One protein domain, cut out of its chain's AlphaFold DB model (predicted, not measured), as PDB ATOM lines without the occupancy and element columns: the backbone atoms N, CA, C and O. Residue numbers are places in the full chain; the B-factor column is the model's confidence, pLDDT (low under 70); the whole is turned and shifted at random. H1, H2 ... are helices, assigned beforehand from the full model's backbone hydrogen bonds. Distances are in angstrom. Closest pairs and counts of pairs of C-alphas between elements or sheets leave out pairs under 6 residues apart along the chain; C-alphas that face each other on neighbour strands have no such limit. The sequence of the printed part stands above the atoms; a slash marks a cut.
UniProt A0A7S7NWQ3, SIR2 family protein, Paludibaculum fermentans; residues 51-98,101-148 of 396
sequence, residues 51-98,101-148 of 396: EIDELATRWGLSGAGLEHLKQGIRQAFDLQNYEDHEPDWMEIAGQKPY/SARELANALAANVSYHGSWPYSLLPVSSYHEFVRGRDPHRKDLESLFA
ATOM      1  N   GLU A  51      32.978   7.558   8.472       93.81
ATOM      2  CA  GLU A  51      33.966   6.488   8.264       93.81
ATOM      3  C   GLU A  51      33.273   5.123   8.149       93.81
ATOM      4  O   GLU A  51      33.651   4.280   7.331       93.81
ATOM      5  N   ILE A  52      32.210   4.910   8.935       92.88
ATOM      6  CA  ILE A  52      31.398   3.692   8.859       92.88
ATOM      7  C   ILE A  52      30.604   3.647   7.545       92.88
ATOM      8  O   ILE A  52      30.527   2.595   6.907       92.88
ATOM      9  N   ASP A  53      30.040   4.776   7.116       91.62
ATOM     10  CA  ASP A  53      29.291   4.884   5.861       91.62
ATOM     11  C   ASP A  53      30.198   4.632   4.634       91.62
ATOM     12  O   ASP A  53      29.781   3.977   3.671       91.62
ATOM     13  N   GLU A  54      31.463   5.066   4.674       95.06
ATOM     14  CA  GLU A  54      32.469   4.741   3.652       95.06
ATOM     15  C   GLU A  54      32.770   3.236   3.587       95.06
ATOM     16  O   GLU A  54      32.789   2.650   2.496       95.06
ATOM     17  N   LEU A  55      32.964   2.582   4.738       94.38
ATOM     18  CA  LEU A  55      33.150   1.126   4.817       94.38
ATOM     19  C   LEU A  55      31.941   0.372   4.255       94.38
ATOM     20  O   LEU A  55      32.103  -0.546   3.447       94.38
ATOM     21  N   ALA A  56      30.733   0.790   4.631       94.75
ATOM     22  CA  ALA A  56      29.505   0.192   4.132       94.75
ATOM     23  C   ALA A  56      29.378   0.328   2.613       94.75
ATOM     24  O   ALA A  56      29.075  -0.652   1.932       94.75
ATOM     25  N   THR A  57      29.689   1.510   2.073       95.31
ATOM     26  CA  THR A  57      29.690   1.768   0.627       95.31
ATOM     27  C   THR A  57      30.663   0.836  -0.093       95.31
ATOM     28  O   THR A  57      30.301   0.222  -1.097       95.31
ATOM     29  N   ARG A  58      31.879   0.657   0.443       96.00
ATOM     30  CA  ARG A  58      32.878  -0.267  -0.120       96.00
ATOM     31  C   ARG A  58      32.412  -1.721  -0.130       96.00
ATOM     32  O   ARG A  58      32.810  -2.472  -1.017       96.00
ATOM     33  N   TRP A  59      31.602  -2.125   0.844       96.06
ATOM     34  CA  TRP A  59      31.047  -3.477   0.937       96.06
ATOM     35  C   TRP A  59      29.689  -3.630   0.245       96.06
ATOM     36  O   TRP A  59      29.106  -4.711   0.279       96.06
ATOM     37  N   GLY A  60      29.181  -2.572  -0.396       96.12
ATOM     38  CA  GLY A  60      27.861  -2.573  -1.027       96.12
ATOM     39  C   GLY A  60      26.708  -2.736  -0.030       96.12
ATOM     40  O   GLY A  60      25.623  -3.172  -0.412       96.12
ATOM     41  N   LEU A  61      26.932  -2.417   1.249       95.69
ATOM     42  CA  LEU A  61      25.924  -2.502   2.298       95.69
ATOM     43  C   LEU A  61      25.053  -1.245   2.305       95.69
ATOM     44  O   LEU A  61      25.536  -0.119   2.233       95.69
ATOM     45  N   SER A  62      23.746  -1.448   2.429       93.62
ATOM     46  CA  SER A  62      22.754  -0.382   2.575       93.62
ATOM     47  C   SER A  62      21.563  -0.876   3.400       93.62
ATOM     48  O   SER A  62      21.453  -2.070   3.700       93.62
ATOM     49  N   GLY A  63      20.681   0.043   3.806       91.88
ATOM     50  CA  GLY A  63      19.503  -0.282   4.614       91.88
ATOM     51  C   GLY A  63      19.880  -1.023   5.900       91.88
ATOM     52  O   GLY A  63      20.774  -0.598   6.626       91.88
ATOM     53  N   ALA A  64      19.239  -2.167   6.158       88.69
ATOM     54  CA  ALA A  64      19.504  -2.968   7.355       88.69
ATOM     55  C   ALA A  64      20.975  -3.409   7.479       88.69
ATOM     56  O   ALA A  64      21.502  -3.434   8.587       88.69
ATOM     57  N   GLY A  65      21.655  -3.710   6.365       89.62
ATOM     58  CA  GLY A  65      23.056  -4.140   6.390       89.62
ATOM     59  C   GLY A  65      24.008  -3.058   6.913       89.62
ATOM     60  O   GLY A  65      24.938  -3.369   7.651       89.62
ATOM     61  N   LEU A  66      23.734  -1.788   6.591       90.25
ATOM     62  CA  LEU A  66      24.474  -0.641   7.129       90.25
ATOM     63  C   LEU A  66      24.261  -0.504   8.641       90.25
ATOM     64  O   LEU A  66      25.225  -0.346   9.385       90.25
ATOM     65  N   GLU A  67      23.015  -0.612   9.103       86.31
ATOM     66  CA  GLU A  67      22.697  -0.512  10.532       86.31
ATOM     67  C   GLU A  67      23.355  -1.636  11.346       86.31
ATOM     68  O   GLU A  67      23.899  -1.390  12.423       86.31
ATOM     69  N   HIS A  68      23.401  -2.858  10.802       89.44
ATOM     70  CA  HIS A  68      24.090  -3.981  11.445       89.44
ATOM     71  C   HIS A  68      25.607  -3.766  11.485       89.44
ATOM     72  O   HIS A  68      26.235  -4.082  12.493       89.44
ATOM     73  N   LEU A  69      26.200  -3.189  10.431       91.31
ATOM     74  CA  LEU A  69      27.617  -2.825  10.439       91.31
ATOM     75  C   LEU A  69      27.911  -1.762  11.506       91.31
ATOM     76  O   LEU A  69      28.843  -1.931  12.290       91.31
ATOM     77  N   LYS A  70      27.099  -0.699  11.574       88.81
ATOM     78  CA  LYS A  70      27.215   0.353  12.597       88.81
ATOM     79  C   LYS A  70      27.157  -0.233  14.002       88.81
ATOM     80  O   LYS A  70      28.000   0.087  14.838       88.81
ATOM     81  N   GLN A  71      26.195  -1.115  14.254       84.94
ATOM     82  CA  GLN A  71      26.056  -1.776  15.546       84.94
ATOM     83  C   GLN A  71      27.242  -2.698  15.855       84.94
ATOM     84  O   GLN A  71      27.775  -2.631  16.959       84.94
ATOM     85  N   GLY A  72      27.689  -3.506  14.889       88.94
ATOM     86  CA  GLY A  72      28.821  -4.418  15.057       88.94
ATOM     87  C   GLY A  72      30.139  -3.692  15.335       88.94
ATOM     88  O   GLY A  72      30.878  -4.094  16.228       88.94
ATOM     89  N   ILE A  73      30.407  -2.582  14.637       89.88
ATOM     90  CA  ILE A  73      31.586  -1.740  14.895       89.88
ATOM     91  C   ILE A  73      31.514  -1.141  16.300       89.88
ATOM     92  O   ILE A  73      32.477  -1.254  17.054       89.88
ATOM     93  N   ARG A  74      30.377  -0.551  16.691       84.88
ATOM     94  CA  ARG A  74      30.216   0.017  18.041       84.88
ATOM     95  C   ARG A  74      30.418  -1.044  19.126       84.88
ATOM     96  O   ARG A  74      31.167  -0.796  20.063       84.88
ATOM     97  N   GLN A  75      29.852  -2.240  18.948       83.19
ATOM     98  CA  GLN A  75      30.051  -3.366  19.865       83.19
ATOM     99  C   GLN A  75      31.515  -3.809  19.957       83.19
ATOM    100  O   GLN A  75      31.989  -4.085  21.053       83.19
ATOM    101  N   ALA A  76      32.245  -3.859  18.839       87.25
ATOM    102  CA  ALA A  76      33.663  -4.213  18.852       87.25
ATOM    103  C   ALA A  76      34.509  -3.178  19.615       87.25
ATOM    104  O   ALA A  76      35.382  -3.554  20.391       87.25
ATOM    105  N   PHE A  77      34.221  -1.884  19.444       88.12
ATOM    106  CA  PHE A  77      34.885  -0.814  20.198       88.12
ATOM    107  C   PHE A  77      34.527  -0.841  21.686       88.12
ATOM    108  O   PHE A  77      35.401  -0.632  22.524       88.12
ATOM    109  N   ASP A  78      33.267  -1.120  22.023       80.88
ATOM    110  CA  ASP A  78      32.857  -1.310  23.413       80.88
ATOM    111  C   ASP A  78      33.597  -2.490  24.060       80.88
ATOM    112  O   ASP A  78      34.050  -2.372  25.199       80.88
ATOM    113  N   LEU A  79      33.752  -3.603  23.329       80.69
ATOM    114  CA  LEU A  79      34.476  -4.785  23.795       80.69
ATOM    115  C   LEU A  79      35.969  -4.490  23.990       80.69
ATOM    116  O   LEU A  79      36.498  -4.786  25.055       80.69
ATOM    117  N   GLN A  80      36.624  -3.845  23.020       84.38
ATOM    118  CA  GLN A  80      38.034  -3.460  23.145       84.38
ATOM    119  C   GLN A  80      38.251  -2.520  24.335       84.38
ATOM    120  O   GLN A  80      39.154  -2.721  25.137       84.38
ATOM    121  N   ASN A  81      37.392  -1.512  24.494       80.75
ATOM    122  CA  ASN A  81      37.486  -0.585  25.619       80.75
ATOM    123  C   ASN A  81      37.277  -1.289  26.965       80.75
ATOM    124  O   ASN A  81      37.910  -0.911  27.949       80.75
ATOM    125  N   TYR A  82      36.399  -2.297  27.010       76.44
ATOM    126  CA  TYR A  82      36.218  -3.146  28.184       76.44
ATOM    127  C   TYR A  82      37.479  -3.965  28.491       76.44
ATOM    128  O   TYR A  82      37.878  -4.013  29.649       76.44
ATOM    129  N   GLU A  83      38.119  -4.567  27.483       78.94
ATOM    130  CA  GLU A  83      39.386  -5.300  27.648       78.94
ATOM    131  C   GLU A  83      40.526  -4.385  28.124       78.94
ATOM    132  O   GLU A  83      41.304  -4.766  28.997       78.94
ATOM    133  N   ASP A  84      40.598  -3.163  27.596       81.62
ATOM    134  CA  ASP A  84      41.672  -2.212  27.899       81.62
ATOM    135  C   ASP A  84      41.538  -1.567  29.291       81.62
ATOM    136  O   ASP A  84      42.539  -1.185  29.901       81.62
ATOM    137  N   HIS A  85      40.307  -1.404  29.788       75.31
ATOM    138  CA  HIS A  85      40.008  -0.600  30.980       75.31
ATOM    139  C   HIS A  85      39.178  -1.342  32.029       75.31
ATOM    140  O   HIS A  85      38.498  -0.656  32.795       75.31
ATOM    141  N   GLU A  86      39.201  -2.688  32.037       74.88
ATOM    142  CA  GLU A  86      38.333  -3.584  32.828       74.88
ATOM    143  C   GLU A  86      37.827  -2.910  34.119       74.88
ATOM    144  O   GLU A  86      38.548  -2.847  35.121       74.88
ATOM    145  N   PRO A  87      36.619  -2.307  34.087       79.06
ATOM    146  CA  PRO A  87      36.193  -1.442  35.172       79.06
ATOM    147  C   PRO A  87      35.927  -2.283  36.415       79.06
ATOM    148  O   PRO A  87      35.296  -3.338  36.311       79.06
ATOM    149  N   ASP A  88      36.290  -1.785  37.599       86.62
ATOM    150  CA  ASP A  88      35.784  -2.373  38.840       86.62
ATOM    151  C   ASP A  88      34.290  -2.043  38.973       86.62
ATOM    152  O   ASP A  88      33.866  -1.034  39.542       86.62
ATOM    153  N   TRP A  89      33.461  -2.895  38.376       86.38
ATOM    154  CA  TRP A  89      32.016  -2.731  38.374       86.38
ATOM    155  C   TRP A  89      31.408  -2.871  39.766       86.38
ATOM    156  O   TRP A  89      30.363  -2.265  40.010       86.38
ATOM    157  N   MET A  90      32.046  -3.614  40.677       87.62
ATOM    158  CA  MET A  90      31.600  -3.716  42.067       87.62
ATOM    159  C   MET A  90      31.781  -2.376  42.781       87.62
ATOM    160  O   MET A  90      30.844  -1.891  43.419       87.62
ATOM    161  N   GLU A  91      32.938  -1.735  42.613       87.69
ATOM    162  CA  GLU A  91      33.209  -0.404  43.156       87.69
ATOM    163  C   GLU A  91      32.306   0.661  42.512       87.69
ATOM    164  O   GLU A  91      31.603   1.395  43.217       87.69
ATOM    165  N   ILE A  92      32.249   0.705  41.177       86.44
ATOM    166  CA  ILE A  92      31.461   1.693  40.423       86.44
ATOM    167  C   ILE A  92      29.976   1.600  40.782       86.44
ATOM    168  O   ILE A  92      29.326   2.624  41.002       86.44
ATOM    169  N   ALA A  93      29.408   0.393  40.819       86.62
ATOM    170  CA  ALA A  93      28.010   0.207  41.184       86.62
ATOM    171  C   ALA A  93      27.781   0.476  42.678       86.62
ATOM    172  O   ALA A  93      26.779   1.099  43.037       86.62
ATOM    173  N   GLY A  94      28.711   0.068  43.546       85.88
ATOM    174  CA  GLY A  94      28.635   0.248  44.996       85.88
ATOM    175  C   GLY A  94      28.641   1.715  45.438       85.88
ATOM    176  O   GLY A  94      27.856   2.090  46.308       85.88
ATOM    177  N   GLN A  95      29.426   2.577  44.790       86.19
ATOM    178  CA  GLN A  95      29.578   3.989  45.178       86.19
ATOM    179  C   GLN A  95      28.415   4.903  44.752       86.19
ATOM    180  O   GLN A  95      28.281   6.018  45.258       86.19
ATOM    181  N   LYS A  96      27.553   4.465  43.828       86.00
ATOM    182  CA  LYS A  96      26.448   5.302  43.327       86.00
ATOM    183  C   LYS A  96      25.371   5.541  44.396       86.00
ATOM    184  O   LYS A  96      25.063   4.626  45.154       86.00
ATOM    185  N   PRO A  97      24.713   6.713  44.439       85.56
ATOM    186  CA  PRO A  97      23.625   6.959  45.393       85.56
ATOM    187  C   PRO A  97      22.314   6.231  45.037       85.56
ATOM    188  O   PRO A  97      21.395   6.180  45.855       85.56
ATOM    189  N   TYR A  98      22.227   5.661  43.833       87.75
ATOM    190  CA  TYR A  98      21.089   4.905  43.306       87.75
ATOM    191  C   TYR A  98      21.473   3.436  43.041       87.75
ATOM    192  O   TYR A  98      22.660   3.134  42.877       87.75
ATOM    193  N   SER A 101      21.704  -0.287  37.511       88.00
ATOM    194  CA  SER A 101      20.929  -0.766  36.366       88.00
ATOM    195  C   SER A 101      21.168  -2.262  36.131       88.00
ATOM    196  O   SER A 101      22.173  -2.820  36.572       88.00
ATOM    197  N   ALA A 102      20.286  -2.916  35.368       88.06
ATOM    198  CA  ALA A 102      20.437  -4.340  35.056       88.06
ATOM    199  C   ALA A 102      21.791  -4.666  34.402       88.06
ATOM    200  O   ALA A 102      22.401  -5.679  34.725       88.06
ATOM    201  N   ARG A 103      22.289  -3.772  33.536       86.25
ATOM    202  CA  ARG A 103      23.601  -3.905  32.889       86.25
ATOM    203  C   ARG A 103      24.754  -3.757  33.880       86.25
ATOM    204  O   ARG A 103      25.679  -4.557  33.852       86.25
ATOM    205  N   GLU A 104      24.707  -2.749  34.749       89.00
ATOM    206  CA  GLU A 104      25.737  -2.554  35.782       89.00
ATOM    207  C   GLU A 104      25.780  -3.733  36.748       89.00
ATOM    208  O   GLU A 104      26.859  -4.219  37.072       89.00
ATOM    209  N   LEU A 105      24.609  -4.229  37.151       92.81
ATOM    210  CA  LEU A 105      24.495  -5.394  38.011       92.81
ATOM    211  C   LEU A 105      25.029  -6.659  37.325       92.81
ATOM    212  O   LEU A 105      25.763  -7.418  37.947       92.81
ATOM    213  N   ALA A 106      24.714  -6.865  36.041       92.56
ATOM    214  CA  ALA A 106      25.245  -7.983  35.264       92.56
ATOM    215  C   ALA A 106      26.776  -7.928  35.171       92.56
ATOM    216  O   ALA A 106      27.435  -8.928  35.424       92.56
ATOM    217  N   ASN A 107      27.357  -6.761  34.883       90.12
ATOM    218  CA  ASN A 107      28.813  -6.614  34.824       90.12
ATOM    219  C   ASN A 107      29.477  -6.848  36.192       90.12
ATOM    220  O   ASN A 107      30.467  -7.569  36.273       90.12
ATOM    221  N   ALA A 108      28.909  -6.297  37.271       91.62
ATOM    222  CA  ALA A 108      29.430  -6.474  38.628       91.62
ATOM    223  C   ALA A 108      29.414  -7.948  39.068       91.62
ATOM    224  O   ALA A 108      30.396  -8.454  39.607       91.62
ATOM    225  N   LEU A 109      28.325  -8.666  38.782       93.75
ATOM    226  CA  LEU A 109      28.232 -10.097  39.069       93.75
ATOM    227  C   LEU A 109      29.167 -10.923  38.177       93.75
ATOM    228  O   LEU A 109      29.812 -11.840  38.674       93.75
ATOM    229  N   ALA A 110      29.281 -10.601  36.885       91.88
ATOM    230  CA  ALA A 110      30.155 -11.311  35.950       91.88
ATOM    231  C   ALA A 110      31.633 -11.239  36.365       91.88
ATOM    232  O   ALA A 110      32.327 -12.259  36.313       91.88
ATOM    233  N   ALA A 111      32.082 -10.069  36.834       87.69
ATOM    234  CA  ALA A 111      33.445  -9.845  37.313       87.69
ATOM    235  C   ALA A 111      33.811 -10.766  38.493       87.69
ATOM    236  O   ALA A 111      34.915 -11.305  38.545       87.69
ATOM    237  N   ASN A 112      32.865 -11.042  39.398       87.81
ATOM    238  CA  ASN A 112      33.100 -11.891  40.573       87.81
ATOM    239  C   ASN A 112      33.243 -13.393  40.267       87.81
ATOM    240  O   ASN A 112      33.609 -14.162  41.159       87.81
ATOM    241  N   VAL A 113      32.907 -13.840  39.052       89.12
ATOM    242  CA  VAL A 113      32.918 -15.267  38.669       89.12
ATOM    243  C   VAL A 113      33.621 -15.540  37.343       89.12
ATOM    244  O   VAL A 113      33.474 -16.633  36.802       89.12
ATOM    245  N   SER A 114      34.376 -14.568  36.820       84.38
ATOM    246  CA  SER A 114      35.088 -14.671  35.537       84.38
ATOM    247  C   SER A 114      34.180 -15.194  34.411       84.38
ATOM    248  O   SER A 114      34.505 -16.142  33.699       84.38
ATOM    249  N   TYR A 115      32.984 -14.615  34.288       84.44
ATOM    250  CA  TYR A 115      31.995 -15.067  33.310       84.44
ATOM    251  C   TYR A 115      32.426 -14.744  31.867       84.44
ATOM    252  O   TYR A 115      32.526 -13.583  31.478       84.44
ATOM    253  N   HIS A 116      32.606 -15.775  31.038       79.62
ATOM    254  CA  HIS A 116      33.041 -15.649  29.636       79.62
ATOM    255  C   HIS A 116      31.890 -15.731  28.611       79.62
ATOM    256  O   HIS A 116      32.089 -16.185  27.484       79.62
ATOM    257  N   GLY A 117      30.665 -15.361  28.997       78.44
ATOM    258  CA  GLY A 117      29.528 -15.329  28.069       78.44
ATOM    259  C   GLY A 117      29.594 -14.176  27.062       78.44
ATOM    260  O   GLY A 117      30.470 -13.317  27.125       78.44
ATOM    261  N   SER A 118      28.637 -14.143  26.132       75.31
ATOM    262  CA  SER A 118      28.564 -13.093  25.112       75.31
ATOM    263  C   SER A 118      28.303 -11.719  25.735       75.31
ATOM    264  O   SER A 118      27.345 -11.544  26.492       75.31
ATOM    265  N   TRP A 119      29.132 -10.741  25.373       73.19
ATOM    266  CA  TRP A 119      28.939  -9.335  25.717       73.19
ATOM    267  C   TRP A 119      27.967  -8.658  24.721       73.19
ATOM    268  O   TRP A 119      28.001  -8.992  23.533       73.19
ATOM    269  N   PRO A 120      27.115  -7.704  25.149       75.88
ATOM    270  CA  PRO A 120      26.924  -7.223  26.519       75.88
ATOM    271  C   PRO A 120      26.220  -8.250  27.404       75.88
ATOM    272  O   PRO A 120      25.290  -8.933  26.972       75.88
ATOM    273  N   TYR A 121      26.647  -8.332  28.664       85.75
ATOM    274  CA  TYR A 121      26.087  -9.293  29.600       85.75
ATOM    275  C   TYR A 121      24.615  -9.012  29.904       85.75
ATOM    276  O   TYR A 121      24.216  -7.889  30.222       85.75
ATOM    277  N   SER A 122      23.816 -10.075  29.858       88.06
ATOM    278  CA  SER A 122      22.440 -10.069  30.338       88.06
ATOM    279  C   SER A 122      22.395 -10.515  31.796       88.06
ATOM    280  O   SER A 122      23.069 -11.467  32.192       88.06
ATOM    281  N   LEU A 123      21.578  -9.833  32.598       91.56
ATOM    282  CA  LEU A 123      21.506 -10.044  34.040       91.56
ATOM    283  C   LEU A 123      21.064 -11.462  34.418       91.56
ATOM    284  O   LEU A 123      21.621 -12.028  35.353       91.56
ATOM    285  N   LEU A 124      20.095 -12.035  33.702       91.31
ATOM    286  CA  LEU A 124      19.534 -13.352  34.024       91.31
ATOM    287  C   LEU A 124      20.591 -14.470  33.880       91.31
ATOM    288  O   LEU A 124      20.913 -15.083  34.899       91.31
ATOM    289  N   PRO A 125      21.230 -14.663  32.701       91.69
ATOM    290  CA  PRO A 125      22.266 -15.683  32.530       91.69
ATOM    291  C   PRO A 125      23.467 -15.503  33.458       91.69
ATOM    292  O   PRO A 125      24.000 -16.483  33.976       91.69
ATOM    293  N   VAL A 126      23.892 -14.255  33.691       94.50
ATOM    294  CA  VAL A 126      24.995 -13.986  34.621       94.50
ATOM    295  C   VAL A 126      24.606 -14.357  36.044       94.50
ATOM    296  O   VAL A 126      25.407 -14.963  36.745       94.50
ATOM    297  N   SER A 127      23.392 -14.024  36.480       95.19
ATOM    298  CA  SER A 127      22.936 -14.340  37.837       95.19
ATOM    299  C   SER A 127      22.814 -15.849  38.045       95.19
ATOM    300  O   SER A 127      23.273 -16.349  39.069       95.19
ATOM    301  N   SER A 128      22.297 -16.582  37.052       94.31
ATOM    302  CA  SER A 128      22.291 -18.052  37.036       94.31
ATOM    303  C   SER A 128      23.692 -18.638  37.145       94.31
ATOM    304  O   SER A 128      23.953 -19.485  37.998       94.31
ATOM    305  N   TYR A 129      24.628 -18.153  36.326       94.88
ATOM    306  CA  TYR A 129      26.007 -18.626  36.369       94.88
ATOM    307  C   TYR A 129      26.695 -18.279  37.695       94.88
ATOM    308  O   TYR A 129      27.387 -19.113  38.276       94.88
ATOM    309  N   HIS A 130      26.470 -17.073  38.213       94.94
ATOM    310  CA  HIS A 130      27.021 -16.636  39.489       94.94
ATOM    311  C   HIS A 130      26.536 -17.518  40.643       94.94
ATOM    312  O   HIS A 130      27.336 -17.952  41.473       94.94
ATOM    313  N   GLU A 131      25.233 -17.808  40.695       94.19
ATOM    314  CA  GLU A 131      24.655 -18.727  41.676       94.19
ATOM    315  C   GLU A 131      25.192 -20.153  41.505       94.19
ATOM    316  O   GLU A 131      25.509 -20.801  42.499       94.19
ATOM    317  N   PHE A 132      25.364 -20.627  40.270       94.44
ATOM    318  CA  PHE A 132      25.945 -21.942  39.997       94.44
ATOM    319  C   PHE A 132      27.388 -22.065  40.512       94.44
ATOM    320  O   PHE A 132      27.734 -23.068  41.136       94.44
ATOM    321  N   VAL A 133      28.228 -21.048  40.286       95.25
ATOM    322  CA  VAL A 133      29.652 -21.076  40.657       95.25
ATOM    323  C   VAL A 133      29.870 -20.832  42.150       95.25
ATOM    324  O   VAL A 133      30.660 -21.533  42.780       95.25
ATOM    325  N   ARG A 134      29.205 -19.825  42.731       94.75
ATOM    326  CA  ARG A 134      29.464 -19.388  44.116       94.75
ATOM    327  C   ARG A 134      28.408 -19.846  45.114       94.75
ATOM    328  O   ARG A 134      28.614 -19.714  46.317       94.75
ATOM    329  N   GLY A 135      27.298 -20.400  44.646       93.88
ATOM    330  CA  GLY A 135      26.150 -20.722  45.478       93.88
ATOM    331  C   GLY A 135      25.280 -19.505  45.794       93.88
ATOM    332  O   GLY A 135      25.616 -18.349  45.517       93.88
ATOM    333  N   ARG A 136      24.132 -19.784  46.416       91.56
ATOM    334  CA  ARG A 136      23.082 -18.789  46.642       91.56
ATOM    335  C   ARG A 136      23.427 -17.738  47.695       91.56
ATOM    336  O   ARG A 136      23.160 -16.556  47.487       91.56
ATOM    337  N   ASP A 137      24.015 -18.148  48.816       92.19
ATOM    338  CA  ASP A 137      24.292 -17.217  49.915       92.19
ATOM    339  C   ASP A 137      25.335 -16.154  49.526       92.19
ATOM    340  O   ASP A 137      25.100 -14.978  49.812       92.19
ATOM    341  N   PRO A 138      26.450 -16.487  48.840       93.25
ATOM    342  CA  PRO A 138      27.365 -15.468  48.328       93.25
ATOM    343  C   PRO A 138      26.714 -14.552  47.295       93.25
ATOM    344  O   PRO A 138      26.862 -13.341  47.408       93.25
ATOM    345  N   HIS A 139      25.923 -15.103  46.365       93.31
ATOM    346  CA  HIS A 139      25.173 -14.302  45.394       93.31
ATOM    347  C   HIS A 139      24.294 -13.250  46.079       93.31
ATOM    348  O   HIS A 139      24.361 -12.070  45.749       93.31
ATOM    349  N   ARG A 140      23.540 -13.653  47.107       92.75
ATOM    350  CA  ARG A 140      22.738 -12.725  47.906       92.75
ATOM    351  C   ARG A 140      23.595 -11.666  48.608       92.75
ATOM    352  O   ARG A 140      23.220 -10.499  48.585       92.75
ATOM    353  N   LYS A 141      24.725 -12.037  49.214       92.56
ATOM    354  CA  LYS A 141      25.616 -11.081  49.901       92.56
ATOM    355  C   LYS A 141      26.207 -10.040  48.954       92.56
ATOM    356  O   LYS A 141      26.329  -8.879  49.335       92.56
ATOM    357  N   ASP A 142      26.543 -10.431  47.729       93.69
ATOM    358  CA  ASP A 142      27.048  -9.488  46.731       93.69
ATOM    359  C   ASP A 142      25.957  -8.492  46.317       93.69
ATOM    360  O   ASP A 142      26.219  -7.293  46.238       93.69
ATOM    361  N   LEU A 143      24.711  -8.959  46.150       94.44
ATOM    362  CA  LEU A 143      23.560  -8.076  45.944       94.44
ATOM    363  C   LEU A 143      23.354  -7.131  47.138       94.44
ATOM    364  O   LEU A 143      23.180  -5.933  46.943       94.44
ATOM    365  N   GLU A 144      23.399  -7.641  48.370       93.19
ATOM    366  CA  GLU A 144      23.276  -6.821  49.583       93.19
ATOM    367  C   GLU A 144      24.358  -5.733  49.634       93.19
ATOM    368  O   GLU A 144      24.045  -4.584  49.932       93.19
ATOM    369  N   SER A 145      25.601  -6.064  49.271       92.56
ATOM    370  CA  SER A 145      26.713  -5.110  49.186       92.56
ATOM    371  C   SER A 145      26.473  -4.034  48.120       92.56
ATOM    372  O   SER A 145      26.573  -2.841  48.397       92.56
ATOM    373  N   LEU A 146      26.069  -4.436  46.911       93.50
ATOM    374  CA  LEU A 146      25.801  -3.518  45.800       93.50
ATOM    375  C   LEU A 146      24.625  -2.575  46.059       93.50
ATOM    376  O   LEU A 146      24.590  -1.472  45.515       93.50
ATOM    377  N   PHE A 147      23.658  -3.002  46.869       93.81
ATOM    378  CA  PHE A 147      22.494  -2.210  47.260       93.81
ATOM    379  C   PHE A 147      22.673  -1.520  48.621       93.81
ATOM    380  O   PHE A 147      21.806  -0.744  49.039       93.81
ATOM    381  N   ALA A 148      23.794  -1.748  49.307       90.31
ATOM    382  CA  ALA A 148      24.109  -1.056  50.542       90.31
ATOM    383  C   ALA A 148      24.252   0.451  50.273       90.31
ATOM    384  O   ALA A 148      24.823   0.887  49.274       90.31
TER     385      ALA A 148
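What this domain is: This is residues 51 to 98 and 101 to 148 of the 396 residues of the protein "SIR2 family protein" of Paludibaculum fermentans (UniProt A0A7S7NWQ3). What is the overall shape? A long arm, H2, has the short helix H1 folded back beside its first end and leads at its other end into a head of four short helices. In the head, H3 and H5 pack on two sides of H4, and H6 runs across from H5 to H3. What is it built of? The 96 printed residues include six named helices, H1 to H6 in that order along the chain, and no named strand: an all helix domain. How compact is it? It is loose and elongated, with a radius of gyration of the C-alphas of 17.3 A and spans of 53 by 28 by 22 A.

Where its parts are: Where do the first two helices lie? H1 is residues 51 to 58, 10.8 A from first to last C-alpha, with C-alpha 51 at (33.966, 6.488, 8.264). H2, residues 64 to 85, is the longest at 31.4 A and ends with C-alpha 85 at (40.008, -0.600, 30.980). Which helices follow? H3 is residues 89 to 95, 9.9 A long, and H4 is residues 102 to 111, 14.3 A. H5 is residues 123 to 134, 15.9 A, and H6 is residues 136 to 147, 16.6 A, with C-alpha 147 at (22.494, -2.210, 47.260).

How they stand to each other: What does H2 meet? It touches H1 with residues 66 to 70 alone, opposite ways at a steep tilt of 45 degrees; the closest C-alphas, of Ala 56 and Leu 66, are 5.9 A apart. H2 is apart from H3, H4, H5 and H6. How is H4 placed? It touches H3 at a steep tilt of 59 degrees, opposite ways, closest at the C-alphas of Trp 89 and Ala 108, 4.6 A. It touches H5 at a shallow tilt of 27 degrees, the same way, closest at the C-alphas of Ala 106 and Leu 123, 4.4 A. Where does H6 come in? Its residues 145 to 147 alone touch H3, closest at the C-alphas of Gly 94 and Leu 146, 4.8 A. Its residues 138 to 139 touch residues 127 to 131 of H5, closest at the C-alphas of Glu 131 and His 139, 5.8 A. H6 is close to but not clearly touching H4, with the C-alphas of Leu 109 and Asp 142 closest at 7.8 A. What do the tilts and backbones show? The helix packing is mostly crossed, with a shallow tilt for H4 and H5 and steep tilts for the other pairs of helices that touch; in H1, H2, H3, H4, H5 and H6 every O i to N i+4 pair is within hydrogen-bond range.

The domain as a whole: How large is it? The two C-alphas farthest apart, those of Arg 58 and Asp 137, are 53.5 A apart. Where is the cut, and which link is long? Residues 99 to 100 are not printed, and C-alphas 98 and 101 are 9.0 A apart across the cut, in the link from H3 to H4. The link from H4 to H5, 11 residues, is long. Is confidence low anywhere? The mean pLDDT of the printed part is 88.8, and no printed residue is under 70.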